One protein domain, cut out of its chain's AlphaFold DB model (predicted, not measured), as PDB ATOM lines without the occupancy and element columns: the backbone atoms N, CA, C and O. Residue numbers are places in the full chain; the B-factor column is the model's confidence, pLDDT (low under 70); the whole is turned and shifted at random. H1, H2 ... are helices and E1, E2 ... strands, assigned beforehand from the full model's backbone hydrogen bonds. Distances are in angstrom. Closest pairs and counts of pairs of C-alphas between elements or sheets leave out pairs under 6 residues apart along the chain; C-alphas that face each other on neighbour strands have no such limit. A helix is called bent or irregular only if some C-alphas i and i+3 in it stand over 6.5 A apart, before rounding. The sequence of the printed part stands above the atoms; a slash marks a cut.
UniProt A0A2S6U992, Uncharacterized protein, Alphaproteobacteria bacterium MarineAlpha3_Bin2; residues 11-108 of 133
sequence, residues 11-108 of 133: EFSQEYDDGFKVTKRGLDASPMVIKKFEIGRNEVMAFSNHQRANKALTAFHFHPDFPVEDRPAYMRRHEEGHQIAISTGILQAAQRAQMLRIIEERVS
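Overview. This is residues 11 to 108 of the 133 residues of an uncharacterized protein of Alphaproteobacteria bacterium MarineAlpha3_Bin2 (UniProt A0A2S6U992). A strongly twisted sheet of four strands has H2 and the first part of the long helix H3 over one face, while residues 90 to 108 of H3 stick out from this body as a long arm. The small helix H1 only grazes the sheet. The printed part has 98 residues with three named helices and four named strands, in the order E1 E2 H1 E3 E4 H2 H3; the sheet runs E1 E2 E3 E4, antiparallel throughout, and the class is mixed. The whole is loose, with a radius of gyration of the C-alphas of 17.8 A, and spans 62 by 31 by 16 A, the arm making the length.

Along the chain. Find C-alpha 11 at (-15.176, 33.808, 188.590), where E1, residues 11 to 15, begins. E2 is residues 21 to 28, 23.8 A long; E3 is residues 44 to 50, 20.0 A; E4 is residues 58 to 62. H1 is residues 31 to 37 and H2 residues 68 to 76. H3, residues 80 to 108, runs 41.5 A to C-alpha 108 at (-59.180, 30.514, 206.839).

Arrangement. Look first at hairpin E1 and E2, with N 14 and O 22 2.8 A apart; between E2 and E3, N 25 and O 47 are 2.9 A apart, and in hairpin E3 and E4, N 46 and O 60 are 2.8 A apart. H2 and H3 are on the same face in two layers, helices on one face of a sheet, but apart from each other. H3 lies over E3 at a height over the sheet of 9.7 A, along the strands at 21 degrees on the local plane; its closest C-alphas with E3 are Gly 81 and Ser 48, 5.2 A. The closest C-alphas of H2 and E1 are Arg 76 and Gln 14, 7.3 A. H1, only just on the sheet with 5 pairs of C-alphas within 10 A, is apart from H2 and H3. Every O i to N i+4 pair is within hydrogen-bond range in H1 and H3, and 3 of 5 in H2, which is only just irregular: C-alphas 69 and 72 are 6.8 A apart.

Size, cuts and confidence. The two C-alphas farthest apart, Asp 65 and Ser 108, are 62.5 A apart. The printed part has no cut, and no link is long. Confidence is under 70 in 29 residues, among them 51 to 57, 87 to 96 and 103 to 108.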
ATOM      1  N   GLU A  11     -13.755  33.998 188.319       86.81
ATOM      2  CA  GLU A  11     -15.176  33.808 188.590       86.81
ATOM      3  C   GLU A  11     -15.521  32.332 188.409       86.81
ATOM      4  O   GLU A  11     -15.226  31.737 187.374       86.81
ATOM      5  N   PHE A  12     -16.156  31.728 189.413       83.00
ATOM      6  CA  PHE A  12     -16.731  30.394 189.271       83.00
ATOM      7  C   PHE A  12     -17.922  30.190 190.203       83.00
ATOM      8  O   PHE A  12     -18.070  30.852 191.233       83.00
ATOM      9  N   SER A  13     -18.784  29.241 189.847       86.25
ATOM     10  CA  SER A  13     -19.845  28.763 190.729       86.25
ATOM     11  C   SER A  13     -19.438  27.459 191.402       86.25
ATOM     12  O   SER A  13     -18.925  26.554 190.751       86.25
ATOM     13  N   GLN A  14     -19.707  27.363 192.699       85.00
ATOM     14  CA  GLN A  14     -19.548  26.160 193.500       85.00
ATOM     15  C   GLN A  14     -20.924  25.698 193.966       85.00
ATOM     16  O   GLN A  14     -21.657  26.451 194.614       85.00
ATOM     17  N   GLU A  15     -21.266  24.475 193.588       87.00
ATOM     18  CA  GLU A  15     -22.426  23.751 194.099       87.00
ATOM     19  C   GLU A  15     -21.965  22.880 195.266       87.00
ATOM     20  O   GLU A  15     -20.864  22.327 195.228       87.00
ATOM     21  N   TYR A  16     -22.779  22.837 196.314       83.44
ATOM     22  CA  TYR A  16     -22.533  22.070 197.529       83.44
ATOM     23  C   TYR A  16     -23.566  20.943 197.652       83.44
ATOM     24  O   TYR A  16     -24.645  21.015 197.059       83.44
ATOM     25  N   ASP A  17     -23.237  19.916 198.437       84.75
ATOM     26  CA  ASP A  17     -24.039  18.688 198.566       84.75
ATOM     27  C   ASP A  17     -25.438  18.924 199.165       84.75
ATOM     28  O   ASP A  17     -26.356  18.133 198.962       84.75
ATOM     29  N   ASP A  18     -25.624  20.038 199.869       80.75
ATOM     30  CA  ASP A  18     -26.898  20.484 200.440       80.75
ATOM     31  C   ASP A  18     -27.799  21.232 199.433       80.75
ATOM     32  O   ASP A  18     -28.856  21.756 199.793       80.75
ATOM     33  N   GLY A  19     -27.388  21.296 198.162       81.25
ATOM     34  CA  GLY A  19     -28.113  21.954 197.079       81.25
ATOM     35  C   GLY A  19     -27.922  23.471 197.020       81.25
ATOM     36  O   GLY A  19     -28.497  24.125 196.141       81.25
ATOM     37  N   PHE A  20     -27.114  24.064 197.906       79.56
ATOM     38  CA  PHE A  20     -26.789  25.484 197.826       79.56
ATOM     39  C   PHE A  20     -25.744  25.752 196.741       79.56
ATOM     40  O   PHE A  20     -24.786  25.008 196.535       79.56
ATOM     41  N   LYS A  21     -25.905  26.891 196.062       82.50
ATOM     42  CA  LYS A  21     -24.961  27.383 195.053       82.50
ATOM     43  C   LYS A  21     -24.403  28.737 195.457       82.50
ATOM     44  O   LYS A  21     -25.164  29.661 195.767       82.50
ATOM     45  N   VAL A  22     -23.081  28.860 195.417       82.94
ATOM     46  CA  VAL A  22     -22.351  30.095 195.719       82.94
ATOM     47  C   VAL A  22     -21.484  30.463 194.522       82.94
ATOM     48  O   VAL A  22     -20.709  29.647 194.029       82.94
ATOM     49  N   THR A  23     -21.592  31.703 194.062       85.31
ATOM     50  CA  THR A  23     -20.678  32.271 193.069       85.31
ATOM     51  C   THR A  23     -19.530  32.950 193.796       85.31
ATOM     52  O   THR A  23     -19.757  33.808 194.647       85.31
ATOM     53  N   LYS A  24     -18.298  32.582 193.463       84.94
ATOM     54  CA  LYS A  24     -17.077  33.179 193.997       84.94
ATOM     55  C   LYS A  24     -16.427  34.019 192.906       84.94
ATOM     56  O   LYS A  24     -16.295  33.560 191.773       84.94
ATOM     57  N   ARG A  25     -16.055  35.251 193.245       84.00
ATOM     58  CA  ARG A  25     -15.432  36.219 192.332       84.00
ATOM     59  C   ARG A  25     -14.213  36.841 192.986       84.00
ATOM     60  O   ARG A  25     -14.234  37.068 194.192       84.00
ATOM     61  N   GLY A  26     -13.180  37.117 192.203       83.31
ATOM     62  CA  GLY A  26     -11.975  37.821 192.630       83.31
ATOM     63  C   GLY A  26     -11.646  38.988 191.706       83.31
ATOM     64  O   GLY A  26     -11.859  38.904 190.497       83.31
ATOM     65  N   LEU A  27     -11.145  40.078 192.284       84.25
ATOM     66  CA  LEU A  27     -10.733  41.301 191.594       84.25
ATOM     67  C   LEU A  27      -9.553  41.968 192.305       84.25
ATOM     68  O   LEU A  27      -9.341  41.756 193.500       84.25
ATOM     69  N   ASP A  28      -8.826  42.818 191.586       78.50
ATOM     70  CA  ASP A  28      -7.777  43.647 192.178       78.50
ATOM     71  C   ASP A  28      -8.360  44.667 193.157       78.50
ATOM     72  O   ASP A  28      -9.293  45.415 192.845       78.50
ATOM     73  N   ALA A  29      -7.787  44.735 194.358       72.75
ATOM     74  CA  ALA A  29      -8.221  45.691 195.358       72.75
ATOM     75  C   ALA A  29      -7.968  47.133 194.880       72.75
ATOM     76  O   ALA A  29      -6.851  47.515 194.537       72.75
ATOM     77  N   SER A  30      -8.999  47.986 194.911       74.25
ATOM     78  CA  SER A  30      -8.789  49.417 194.648       74.25
ATOM     79  C   SER A  30      -7.824  50.027 195.683       74.25
ATOM     80  O   SER A  30      -7.849  49.609 196.845       74.25
ATOM     81  N   PRO A  31      -7.049  51.079 195.351       73.00
ATOM     82  CA  PRO A  31      -6.122  51.714 196.297       73.00
ATOM     83  C   PRO A  31      -6.762  52.153 197.622       73.00
ATOM     84  O   PRO A  31      -6.128  52.123 198.674       73.00
ATOM     85  N   MET A  32      -8.040  52.541 197.589       73.62
ATOM     86  CA  MET A  32      -8.797  52.902 198.788       73.62
ATOM     87  C   MET A  32      -9.074  51.686 199.684       73.62
ATOM     88  O   MET A  32      -8.988  51.797 200.904       73.62
ATOM     89  N   VAL A  33      -9.390  50.536 199.085       72.19
ATOM     90  CA  VAL A  33      -9.600  49.260 199.788       72.19
ATOM     91  C   VAL A  33      -8.272  48.751 200.350       72.19
ATOM     92  O   VAL A  33      -8.218  48.448 201.537       72.19
ATOM     93  N   ILE A  34      -7.199  48.793 199.553       71.88
ATOM     94  CA  ILE A  34      -5.819  48.495 199.980       71.88
ATOM     95  C   ILE A  34      -5.471  49.272 201.249       71.88
ATOM     96  O   ILE A  34      -5.113  48.692 202.267       71.88
ATOM     97  N   LYS A  35      -5.655  50.597 201.221       73.69
ATOM     98  CA  LYS A  35      -5.335  51.460 202.361       73.69
ATOM     99  C   LYS A  35      -6.217  51.192 203.582       73.69
ATOM    100  O   LYS A  35      -5.740  51.291 204.703       73.69
ATOM    101  N   LYS A  36      -7.509  50.933 203.376       75.69
ATOM    102  CA  LYS A  36      -8.478  50.790 204.472       75.69
ATOM    103  C   LYS A  36      -8.336  49.466 205.221       75.69
ATOM    104  O   LYS A  36      -8.619  49.431 206.413       75.69
ATOM    105  N   PHE A  37      -7.964  48.403 204.518       72.38
ATOM    106  CA  PHE A  37      -7.920  47.046 205.061       72.38
ATOM    107  C   PHE A  37      -6.499  46.482 205.146       72.38
ATOM    108  O   PHE A  37      -6.348  45.295 205.396       72.38
ATOM    109  N   GLU A  38      -5.483  47.324 204.925       74.69
ATOM    110  CA  GLU A  38      -4.057  46.962 204.985       74.69
ATOM    111  C   GLU A  38      -3.682  45.768 204.090       74.69
ATOM    112  O   GLU A  38      -2.743  45.032 204.362       74.69
ATOM    113  N   ILE A  39      -4.408  45.619 202.983       74.31
ATOM    114  CA  ILE A  39      -4.197  44.581 201.972       74.31
ATOM    115  C   ILE A  39      -2.905  44.909 201.216       74.31
ATOM    116  O   ILE A  39      -2.669  46.060 200.834       74.31
ATOM    117  N   GLY A  40      -2.061  43.912 200.973       70.81
ATOM    118  CA  GLY A  40      -0.869  44.056 200.147       70.81
ATOM    119  C   GLY A  40      -1.220  44.530 198.733       70.81
ATOM    120  O   GLY A  40      -2.224  44.134 198.153       70.81
ATOM    121  N   ARG A  41      -0.378  45.371 198.116       68.62
ATOM    122  CA  ARG A  41      -0.654  45.925 196.766       68.62
ATOM    123  C   ARG A  41      -0.859  44.872 195.674       68.62
ATOM    124  O   ARG A  41      -1.410  45.200 194.630       68.62
ATOM    125  N   ASN A  42      -0.396  43.653 195.922       72.56
ATOM    126  CA  ASN A  42      -0.480  42.535 194.995       72.56
ATOM    127  C   ASN A  42      -1.536  41.512 195.427       72.56
ATOM    128  O   ASN A  42      -1.603  40.453 194.824       72.56
ATOM    129  N   GLU A  43      -2.302  41.758 196.486       71.88
ATOM    130  CA  GLU A  43      -3.324  40.827 196.962       71.88
ATOM    131  C   GLU A  43      -4.645  41.005 196.212       71.88
ATOM    132  O   GLU A  43      -5.074  42.114 195.878       71.88
ATOM    133  N   VAL A  44      -5.312  39.878 195.982       74.75
ATOM    134  CA  VAL A  44      -6.598  39.813 195.292       74.75
ATOM    135  C   VAL A  44      -7.715  39.852 196.320       74.75
ATOM    136  O   VAL A  44      -7.712  39.075 197.272       74.75
ATOM    137  N   MET A  45      -8.712  40.705 196.086       81.56
ATOM    138  CA  MET A  45      -9.950  40.717 196.856       81.56
ATOM    139  C   MET A  45     -10.949  39.743 196.256       81.56
ATOM    140  O   MET A  45     -11.400  39.900 195.123       81.56
ATOM    141  N   ALA A  46     -11.332  38.756 197.049       79.50
ATOM    142  CA  ALA A  46     -12.300  37.740 196.706       79.50
ATOM    143  C   ALA A  46     -13.578  37.889 197.526       79.50
ATOM    144  O   ALA A  46     -13.565  38.297 198.684       79.50
ATOM    145  N   PHE A  47     -14.705  37.541 196.923       81.38
ATOM    146  CA  PHE A  47     -16.005  37.592 197.568       81.38
ATOM    147  C   PHE A  47     -16.888  36.445 197.107       81.38
ATOM    148  O   PHE A  47     -16.828  35.982 195.966       81.38
ATOM    149  N   SER A  48     -17.724  35.992 198.033       77.81
ATOM    150  CA  SER A  48     -18.746  34.982 197.772       77.81
ATOM    151  C   SER A  48     -20.105  35.656 197.650       77.81
ATOM    152  O   SER A  48     -20.403  36.599 198.377       77.81
ATOM    153  N   ASN A  49     -20.943  35.168 196.746       76.81
ATOM    154  CA  ASN A  49     -22.284  35.674 196.507       76.81
ATOM    155  C   ASN A  49     -23.272  34.507 196.379       76.81
ATOM    156  O   ASN A  49     -22.931  33.459 195.832       76.81
ATOM    157  N   HIS A  50     -24.500  34.690 196.860       70.62
ATOM    158  CA  HIS A  50     -25.569  33.702 196.764       70.62
ATOM    159  C   HIS A  50     -26.721  34.224 195.901       70.62
ATOM    160  O   HIS A  50     -27.016  35.419 195.876       70.62
ATOM    161  N   GLN A  51     -27.327  33.298 195.156       61.50
ATOM    162  CA  GLN A  51     -28.316  33.493 194.092       61.50
ATOM    163  C   GLN A  51     -29.099  34.823 194.149       61.50
ATOM    164  O   GLN A  51     -29.849  35.095 195.084       61.50
ATOM    165  N   ARG A  52     -28.973  35.616 193.072       50.69
ATOM    166  CA  ARG A  52     -29.683  36.886 192.788       50.69
ATOM    167  C   ARG A  52     -29.387  38.083 193.697       50.69
ATOM    168  O   ARG A  52     -29.852  39.177 193.381       50.69
ATOM    169  N   ALA A  53     -28.609  37.948 194.768       54.78
ATOM    170  CA  ALA A  53     -28.157  39.121 195.504       54.78
ATOM    171  C   ALA A  53     -27.012  39.793 194.729       54.78
ATOM    172  O   ALA A  53     -26.034  39.152 194.387       54.78
ATOM    173  N   ASN A  54     -27.067  41.099 194.464       57.34
ATOM    174  CA  ASN A  54     -25.887  41.854 193.999       57.34
ATOM    175  C   ASN A  54     -24.954  42.231 195.169       57.34
ATOM    176  O   ASN A  54     -24.204  43.200 195.086       57.34
ATOM    177  N   LYS A  55     -25.037  41.511 196.295       65.88
ATOM    178  CA  LYS A  55     -24.317  41.814 197.532       65.88
ATOM    179  C   LYS A  55     -23.375  40.666 197.867       65.88
ATOM    180  O   LYS A  55     -23.799  39.517 197.902       65.88
ATOM    181  N   ALA A  56     -22.116  40.997 198.134       64.50
ATOM    182  CA  ALA A  56     -21.154  40.044 198.669       64.50
ATOM    183  C   ALA A  56     -21.626  39.545 200.045       64.50
ATOM    184  O   ALA A  56     -21.974  40.350 200.909       64.50
ATOM    185  N   LEU A  57     -21.642  38.226 200.228       68.81
ATOM    186  CA  LEU A  57     -21.874  37.566 201.514       68.81
ATOM    187  C   LEU A  57     -20.625  37.602 202.388       68.81
ATOM    188  O   LEU A  57     -20.716  37.812 203.591       68.81
ATOM    189  N   THR A  58     -19.465  37.401 201.768       70.94
ATOM    190  CA  THR A  58     -18.158  37.458 202.422       70.94
ATOM    191  C   THR A  58     -17.169  38.186 201.535       70.94
ATOM    192  O   THR A  58     -17.340  38.217 200.314       70.94
ATOM    193  N   ALA A  59     -16.134  38.746 202.155       73.25
ATOM    194  CA  ALA A  59     -14.960  39.269 201.480       73.25
ATOM    195  C   ALA A  59     -13.708  38.732 202.184       73.25
ATOM    196  O   ALA A  59     -13.642  38.756 203.409       73.25
ATOM    197  N   PHE A  60     -12.738  38.257 201.413       74.38
ATOM    198  CA  PHE A  60     -11.435  37.799 201.888       74.38
ATOM    199  C   PHE A  60     -10.357  38.224 200.891       74.38
ATOM    200  O   PHE A  60     -10.667  38.483 199.728       74.38
ATOM    201  N   HIS A  61      -9.105  38.318 201.328       77.19
ATOM    202  CA  HIS A  61      -7.970  38.602 200.451       77.19
ATOM    203  C   HIS A  61      -7.018  37.406 200.413       77.19
ATOM    204  O   HIS A  61      -6.949  36.638 201.371       77.19
ATOM    205  N   PHE A  62      -6.309  37.226 199.300       74.75
ATOM    206  CA  PHE A  62      -5.245  36.227 199.193       74.75
ATOM    207  C   PHE A  62      -4.090  36.742 198.331       74.75
ATOM    208  O   PHE A  62      -4.285  37.559 197.426       74.75
ATOM    209  N   HIS A  63      -2.884  36.245 198.600       74.38
ATOM    210  CA  HIS A  63      -1.716  36.510 197.768       74.38
ATOM    211  C   HIS A  63      -1.775  35.640 196.504       74.38
ATOM    212  O   HIS A  63      -1.948  34.435 196.614       74.38
ATOM    213  N   PRO A  64      -1.651  36.204 195.294       66.25
ATOM    214  CA  PRO A  64      -1.655  35.459 194.039       66.25
ATOM    215  C   PRO A  64      -0.258  34.936 193.673       66.25
ATOM    216  O   PRO A  64       0.045  34.779 192.491       66.25
ATOM    217  N   ASP A  65       0.607  34.708 194.663       76.19
ATOM    218  CA  ASP A  65       1.970  34.186 194.505       76.19
ATOM    219  C   ASP A  65       2.007  32.735 193.994       76.19
ATOM    220  O   ASP A  65       3.072  32.206 193.677       76.19
ATOM    221  N   PHE A  66       0.834  32.124 193.837       73.81
ATOM    222  CA  PHE A  66       0.627  30.823 193.227       73.81
ATOM    223  C   PHE A  66      -0.089  30.913 191.856       73.81
ATOM    224  O   PHE A  66      -0.760  31.914 191.553       73.81
ATOM    225  N   PRO A  67       0.057  29.879 191.002       79.50
ATOM    226  CA  PRO A  67      -0.439  29.889 189.625       79.50
ATOM    227  C   PRO A  67      -1.940  30.187 189.501       79.50
ATOM    228  O   PRO A  67      -2.734  29.899 190.399       79.50
ATOM    229  N   VAL A  68      -2.351  30.778 188.373       77.69
ATOM    230  CA  VAL A  68      -3.746  31.207 188.138       77.69
ATOM    231  C   VAL A  68      -4.705  30.015 188.181       77.69
ATOM    232  O   VAL A  68      -5.793  30.108 188.748       77.69
ATOM    233  N   GLU A  69      -4.269  28.885 187.640       80.62
ATOM    234  CA  GLU A  69      -4.954  27.597 187.600       80.62
ATOM    235  C   GLU A  69      -5.266  27.014 188.990       80.62
ATOM    236  O   GLU A  69      -6.258  26.297 189.143       80.62
ATOM    237  N   ASP A  70      -4.501  27.387 190.019       81.06
ATOM    238  CA  ASP A  70      -4.675  26.900 191.392       81.06
ATOM    239  C   ASP A  70      -5.627  27.782 192.225       81.06
ATOM    240  O   ASP A  70      -6.173  27.351 193.249       81.06
ATOM    241  N   ARG A  71      -5.916  29.009 191.769       80.56
ATOM    242  CA  ARG A  71      -6.823  29.977 192.432       80.56
ATOM    243  C   ARG A  71      -8.235  29.446 192.667       80.56
ATOM    244  O   ARG A  71      -8.737  29.618 193.783       80.56
ATOM    245  N   PRO A  72      -8.877  28.730 191.725       82.62
ATOM    246  CA  PRO A  72     -10.171  28.110 191.990       82.62
ATOM    247  C   PRO A  72     -10.108  27.056 193.099       82.62
ATOM    248  O   PRO A  72     -11.015  26.976 193.929       82.62
ATOM    249  N   ALA A  73      -9.048  26.240 193.136       83.62
ATOM    250  CA  ALA A  73      -8.881  25.209 194.158       83.62
ATOM    251  C   ALA A  73      -8.681  25.823 195.549       83.62
ATOM    252  O   ALA A  73      -9.296  25.363 196.511       83.62
ATOM    253  N   TYR A  74      -7.899  26.899 195.640       81.88
ATOM    254  CA  TYR A  74      -7.739  27.671 196.870       81.88
ATOM    255  C   TYR A  74      -9.079  28.248 197.359       81.88
ATOM    256  O   TYR A  74      -9.510  27.969 198.478       81.88
ATOM    257  N   MET A  75      -9.793  28.980 196.497       80.75
ATOM    258  CA  MET A  75     -11.056  29.642 196.855       80.75
ATOM    259  C   MET A  75     -12.182  28.662 197.220       80.75
ATOM    260  O   MET A  75     -13.076  29.024 197.996       80.75
ATOM    261  N   ARG A  76     -12.160  27.435 196.679       82.50
ATOM    262  CA  ARG A  76     -13.117  26.367 197.022       82.50
ATOM    263  C   ARG A  76     -13.034  25.929 198.481       82.50
ATOM    264  O   ARG A  76     -14.060  25.557 199.037       82.50
ATOM    265  N   ARG A  77     -11.852  26.012 199.102       81.12
ATOM    266  CA  ARG A  77     -11.639  25.640 200.513       81.12
ATOM    267  C   ARG A  77     -12.235  26.646 201.503       81.12
ATOM    268  O   ARG A  77     -12.251  26.382 202.695       81.12
ATOM    269  N   HIS A  78     -12.677  27.817 201.041       78.00
ATOM    270  CA  HIS A  78     -13.254  28.847 201.907       78.00
ATOM    271  C   HIS A  78     -14.774  28.680 202.013       78.00
ATOM    272  O   HIS A  78     -15.524  29.138 201.145       78.00
ATOM    273  N   GLU A  79     -15.227  28.046 203.091       77.44
ATOM    274  CA  GLU A  79     -16.633  27.676 203.306       77.44
ATOM    275  C   GLU A  79     -17.495  28.778 203.940       77.44
ATOM    276  O   GLU A  79     -18.718  28.666 203.945       77.44
ATOM    277  N   GLU A  80     -16.917  29.877 204.434       73.38
ATOM    278  CA  GLU A  80     -17.678  30.942 205.122       73.38
ATOM    279  C   GLU A  80     -18.840  31.486 204.274       73.38
ATOM    280  O   GLU A  80     -19.952  31.688 204.764       73.38
ATOM    281  N   GLY A  81     -18.618  31.662 202.966       66.25
ATOM    282  CA  GLY A  81     -19.669  32.094 202.039       66.25
ATOM    283  C   GLY A  81     -20.832  31.103 201.933       66.25
ATOM    284  O   GLY A  81     -21.970  31.510 201.718       66.25
ATOM    285  N   HIS A  82     -20.557  29.813 202.113       72.81
ATOM    286  CA  HIS A  82     -21.552  28.749 202.132       72.81
ATOM    287  C   HIS A  82     -22.298  28.685 203.468       72.81
ATOM    288  O   HIS A  82     -23.525  28.648 203.469       72.81
ATOM    289  N   GLN A  83     -21.601  28.814 204.599       73.88
ATOM    290  CA  GLN A  83     -22.232  28.876 205.924       73.88
ATOM    291  C   GLN A  83     -23.234  30.039 206.033       73.88
ATOM    292  O   GLN A  83     -24.349  29.874 206.536       73.88
ATOM    293  N   ILE A  84     -22.877  31.214 205.500       65.69
ATOM    294  CA  ILE A  84     -23.787  32.365 205.447       65.69
ATOM    295  C   ILE A  84     -24.945  32.114 204.472       65.69
ATOM    296  O   ILE A  84     -26.075  32.514 204.766       65.69
ATOM    297  N   ALA A  85     -24.702  31.448 203.339       70.38
ATOM    298  CA  ALA A  85     -25.759  31.083 202.397       70.38
ATOM    299  C   ALA A  85     -26.784  30.132 203.035       70.38
ATOM    300  O   ALA A  85     -27.981  30.389 202.909       70.38
ATOM    301  N   ILE A  86     -26.337  29.123 203.791       73.31
ATOM    302  CA  ILE A  86     -27.209  28.233 204.571       73.31
ATOM    303  C   ILE A  86     -28.021  29.038 205.589       73.31
ATOM    304  O   ILE A  86     -29.247  28.975 205.583       73.31
ATOM    305  N   SER A  87     -27.362  29.837 206.437       69.38
ATOM    306  CA  SER A  87     -28.037  30.626 207.482       69.38
ATOM    307  C   SER A  87     -29.085  31.581 206.894       69.38
ATOM    308  O   SER A  87     -30.233  31.634 207.344       69.38
ATOM    309  N   THR A  88     -28.727  32.272 205.809       68.12
ATOM    310  CA  THR A  88     -29.634  33.174 205.086       68.12
ATOM    311  C   THR A  88     -30.773  32.403 204.418       68.12
ATOM    312  O   THR A  88     -31.918  32.850 204.458       68.12
ATOM    313  N   GLY A  89     -30.484  31.246 203.820       66.88
ATOM    314  CA  GLY A  89     -31.474  30.378 203.189       66.88
ATOM    315  C   GLY A  89     -32.489  29.830 204.188       66.88
ATOM    316  O   GLY A  89     -33.691  29.906 203.937       66.88
ATOM    317  N   ILE A  90     -32.028  29.365 205.353       64.88
ATOM    318  CA  ILE A  90     -32.879  28.922 206.468       64.88
ATOM    319  C   ILE A  90     -33.763  30.075 206.946       64.88
ATOM    320  O   ILE A  90     -34.976  29.902 207.080       64.88
ATOM    321  N   LEU A  91     -33.193  31.267 207.144       63.53
ATOM    322  CA  LEU A  91     -33.955  32.447 207.551       63.53
ATOM    323  C   LEU A  91     -35.030  32.814 206.518       63.53
ATOM    324  O   LEU A  91     -36.179  33.059 206.881       63.53
ATOM    325  N   GLN A  92     -34.686  32.820 205.228       65.94
ATOM    326  CA  GLN A  92     -35.643  33.106 204.158       65.94
ATOM    327  C   GLN A  92     -36.739  32.040 204.066       65.94
ATOM    328  O   GLN A  92     -37.904  32.383 203.864       65.94
ATOM    329  N   ALA A  93     -36.399  30.759 204.229       65.75
ATOM    330  CA  ALA A  93     -37.371  29.672 204.257       65.75
ATOM    331  C   ALA A  93     -38.330  29.812 205.450       65.75
ATOM    332  O   ALA A  93     -39.543  29.699 205.272       65.75
ATOM    333  N   ALA A  94     -37.812  30.153 206.634       64.94
ATOM    334  CA  ALA A  94     -38.616  30.413 207.825       64.94
ATOM    335  C   ALA A  94     -39.553  31.620 207.638       64.94
ATOM    336  O   ALA A  94     -40.742  31.528 207.938       64.94
ATOM    337  N   GLN A  95     -39.058  32.722 207.066       66.62
ATOM    338  CA  GLN A  95     -39.875  33.899 206.745       66.62
ATOM    339  C   GLN A  95     -40.968  33.585 205.716       66.62
ATOM    340  O   GLN A  95     -42.104  34.028 205.871       66.62
ATOM    341  N   ARG A  96     -40.659  32.796 204.678       69.31
ATOM    342  CA  ARG A  96     -41.654  32.342 203.692       69.31
ATOM    343  C   ARG A  96     -42.708  31.448 204.331       69.31
ATOM    344  O   ARG A  96     -43.887  31.656 204.074       69.31
ATOM    345  N   ALA A  97     -42.308  30.501 205.177       70.88
ATOM    346  CA  ALA A  97     -43.239  29.638 205.899       70.88
ATOM    347  C   ALA A  97     -44.149  30.446 206.836       70.88
ATOM    348  O   ALA A  97     -45.352  30.205 206.886       70.88
ATOM    349  N   GLN A  98     -43.601  31.449 207.525       70.06
ATOM    350  CA  GLN A  98     -44.381  32.359 208.362       70.06
ATOM    351  C   GLN A  98     -45.350  33.209 207.531       70.06
ATOM    352  O   GLN A  98     -46.513  33.340 207.897       70.06
ATOM    353  N   MET A  99     -44.907  33.744 206.391       65.62
ATOM    354  CA  MET A  99     -45.768  34.495 205.475       65.62
ATOM    355  C   MET A  99     -46.899  33.621 204.921       65.62
ATOM    356  O   MET A  99     -48.047  34.053 204.902       65.62
ATOM    357  N   LEU A 100     -46.595  32.387 204.506       71.31
ATOM    358  CA  LEU A 100     -47.593  31.432 204.025       71.31
ATOM    359  C   LEU A 100     -48.600  31.077 205.116       71.31
ATOM    360  O   LEU A 100     -49.790  31.082 204.830       71.31
ATOM    361  N   ARG A 101     -48.157  30.873 206.362       68.88
ATOM    362  CA  ARG A 101     -49.061  30.687 207.507       68.88
ATOM    363  C   ARG A 101     -49.955  31.897 207.744       68.88
ATOM    364  O   ARG A 101     -51.148  31.722 207.916       68.88
ATOM    365  N   ILE A 102     -49.420  33.117 207.692       72.12
ATOM    366  CA  ILE A 102     -50.229  34.341 207.830       72.12
ATOM    367  C   ILE A 102     -51.262  34.441 206.698       72.12
ATOM    368  O   ILE A 102     -52.395  34.859 206.928       72.12
ATOM    369  N   ILE A 103     -50.887  34.074 205.470       68.81
ATOM    370  CA  ILE A 103     -51.813  34.030 204.332       68.81
ATOM    371  C   ILE A 103     -52.879  32.952 204.561       68.81
ATOM    372  O   ILE A 103     -54.056  33.239 204.391       68.81
ATOM    373  N   GLU A 104     -52.493  31.750 204.981       66.25
ATOM    374  CA  GLU A 104     -53.398  30.635 205.265       66.25
ATOM    375  C   GLU A 104     -54.370  30.965 206.406       66.25
ATOM    376  O   GLU A 104     -55.575  30.786 206.258       66.25
ATOM    377  N   GLU A 105     -53.886  31.552 207.502       63.91
ATOM    378  CA  GLU A 105     -54.708  32.047 208.608       63.91
ATOM    379  C   GLU A 105     -55.694  33.117 208.124       63.91
ATOM    380  O   GLU A 105     -56.884  33.044 208.429       63.91
ATOM    381  N   ARG A 106     -55.247  34.068 207.293       59.34
ATOM    382  CA  ARG A 106     -56.125  35.091 206.701       59.34
ATOM    383  C   ARG A 106     -57.166  34.495 205.752       59.34
ATOM    384  O   ARG A 106     -58.309  34.938 205.774       59.34
ATOM    385  N   VAL A 107     -56.804  33.487 204.959       58.09
ATOM    386  CA  VAL A 107     -57.724  32.769 204.060       58.09
ATOM    387  C   VAL A 107     -58.730  31.935 204.863       58.09
ATOM    388  O   VAL A 107     -59.921  31.967 204.561       58.09
ATOM    389  N   SER A 108     -58.298  31.268 205.936       56.81
ATOM    390  CA  SER A 108     -59.180  30.514 206.839       56.81
ATOM    391  C   SER A 108     -60.122  31.416 207.649       56.81
ATOM    392  O   SER A 108     -61.265  31.041 207.910       56.81
TER     393      SER A 108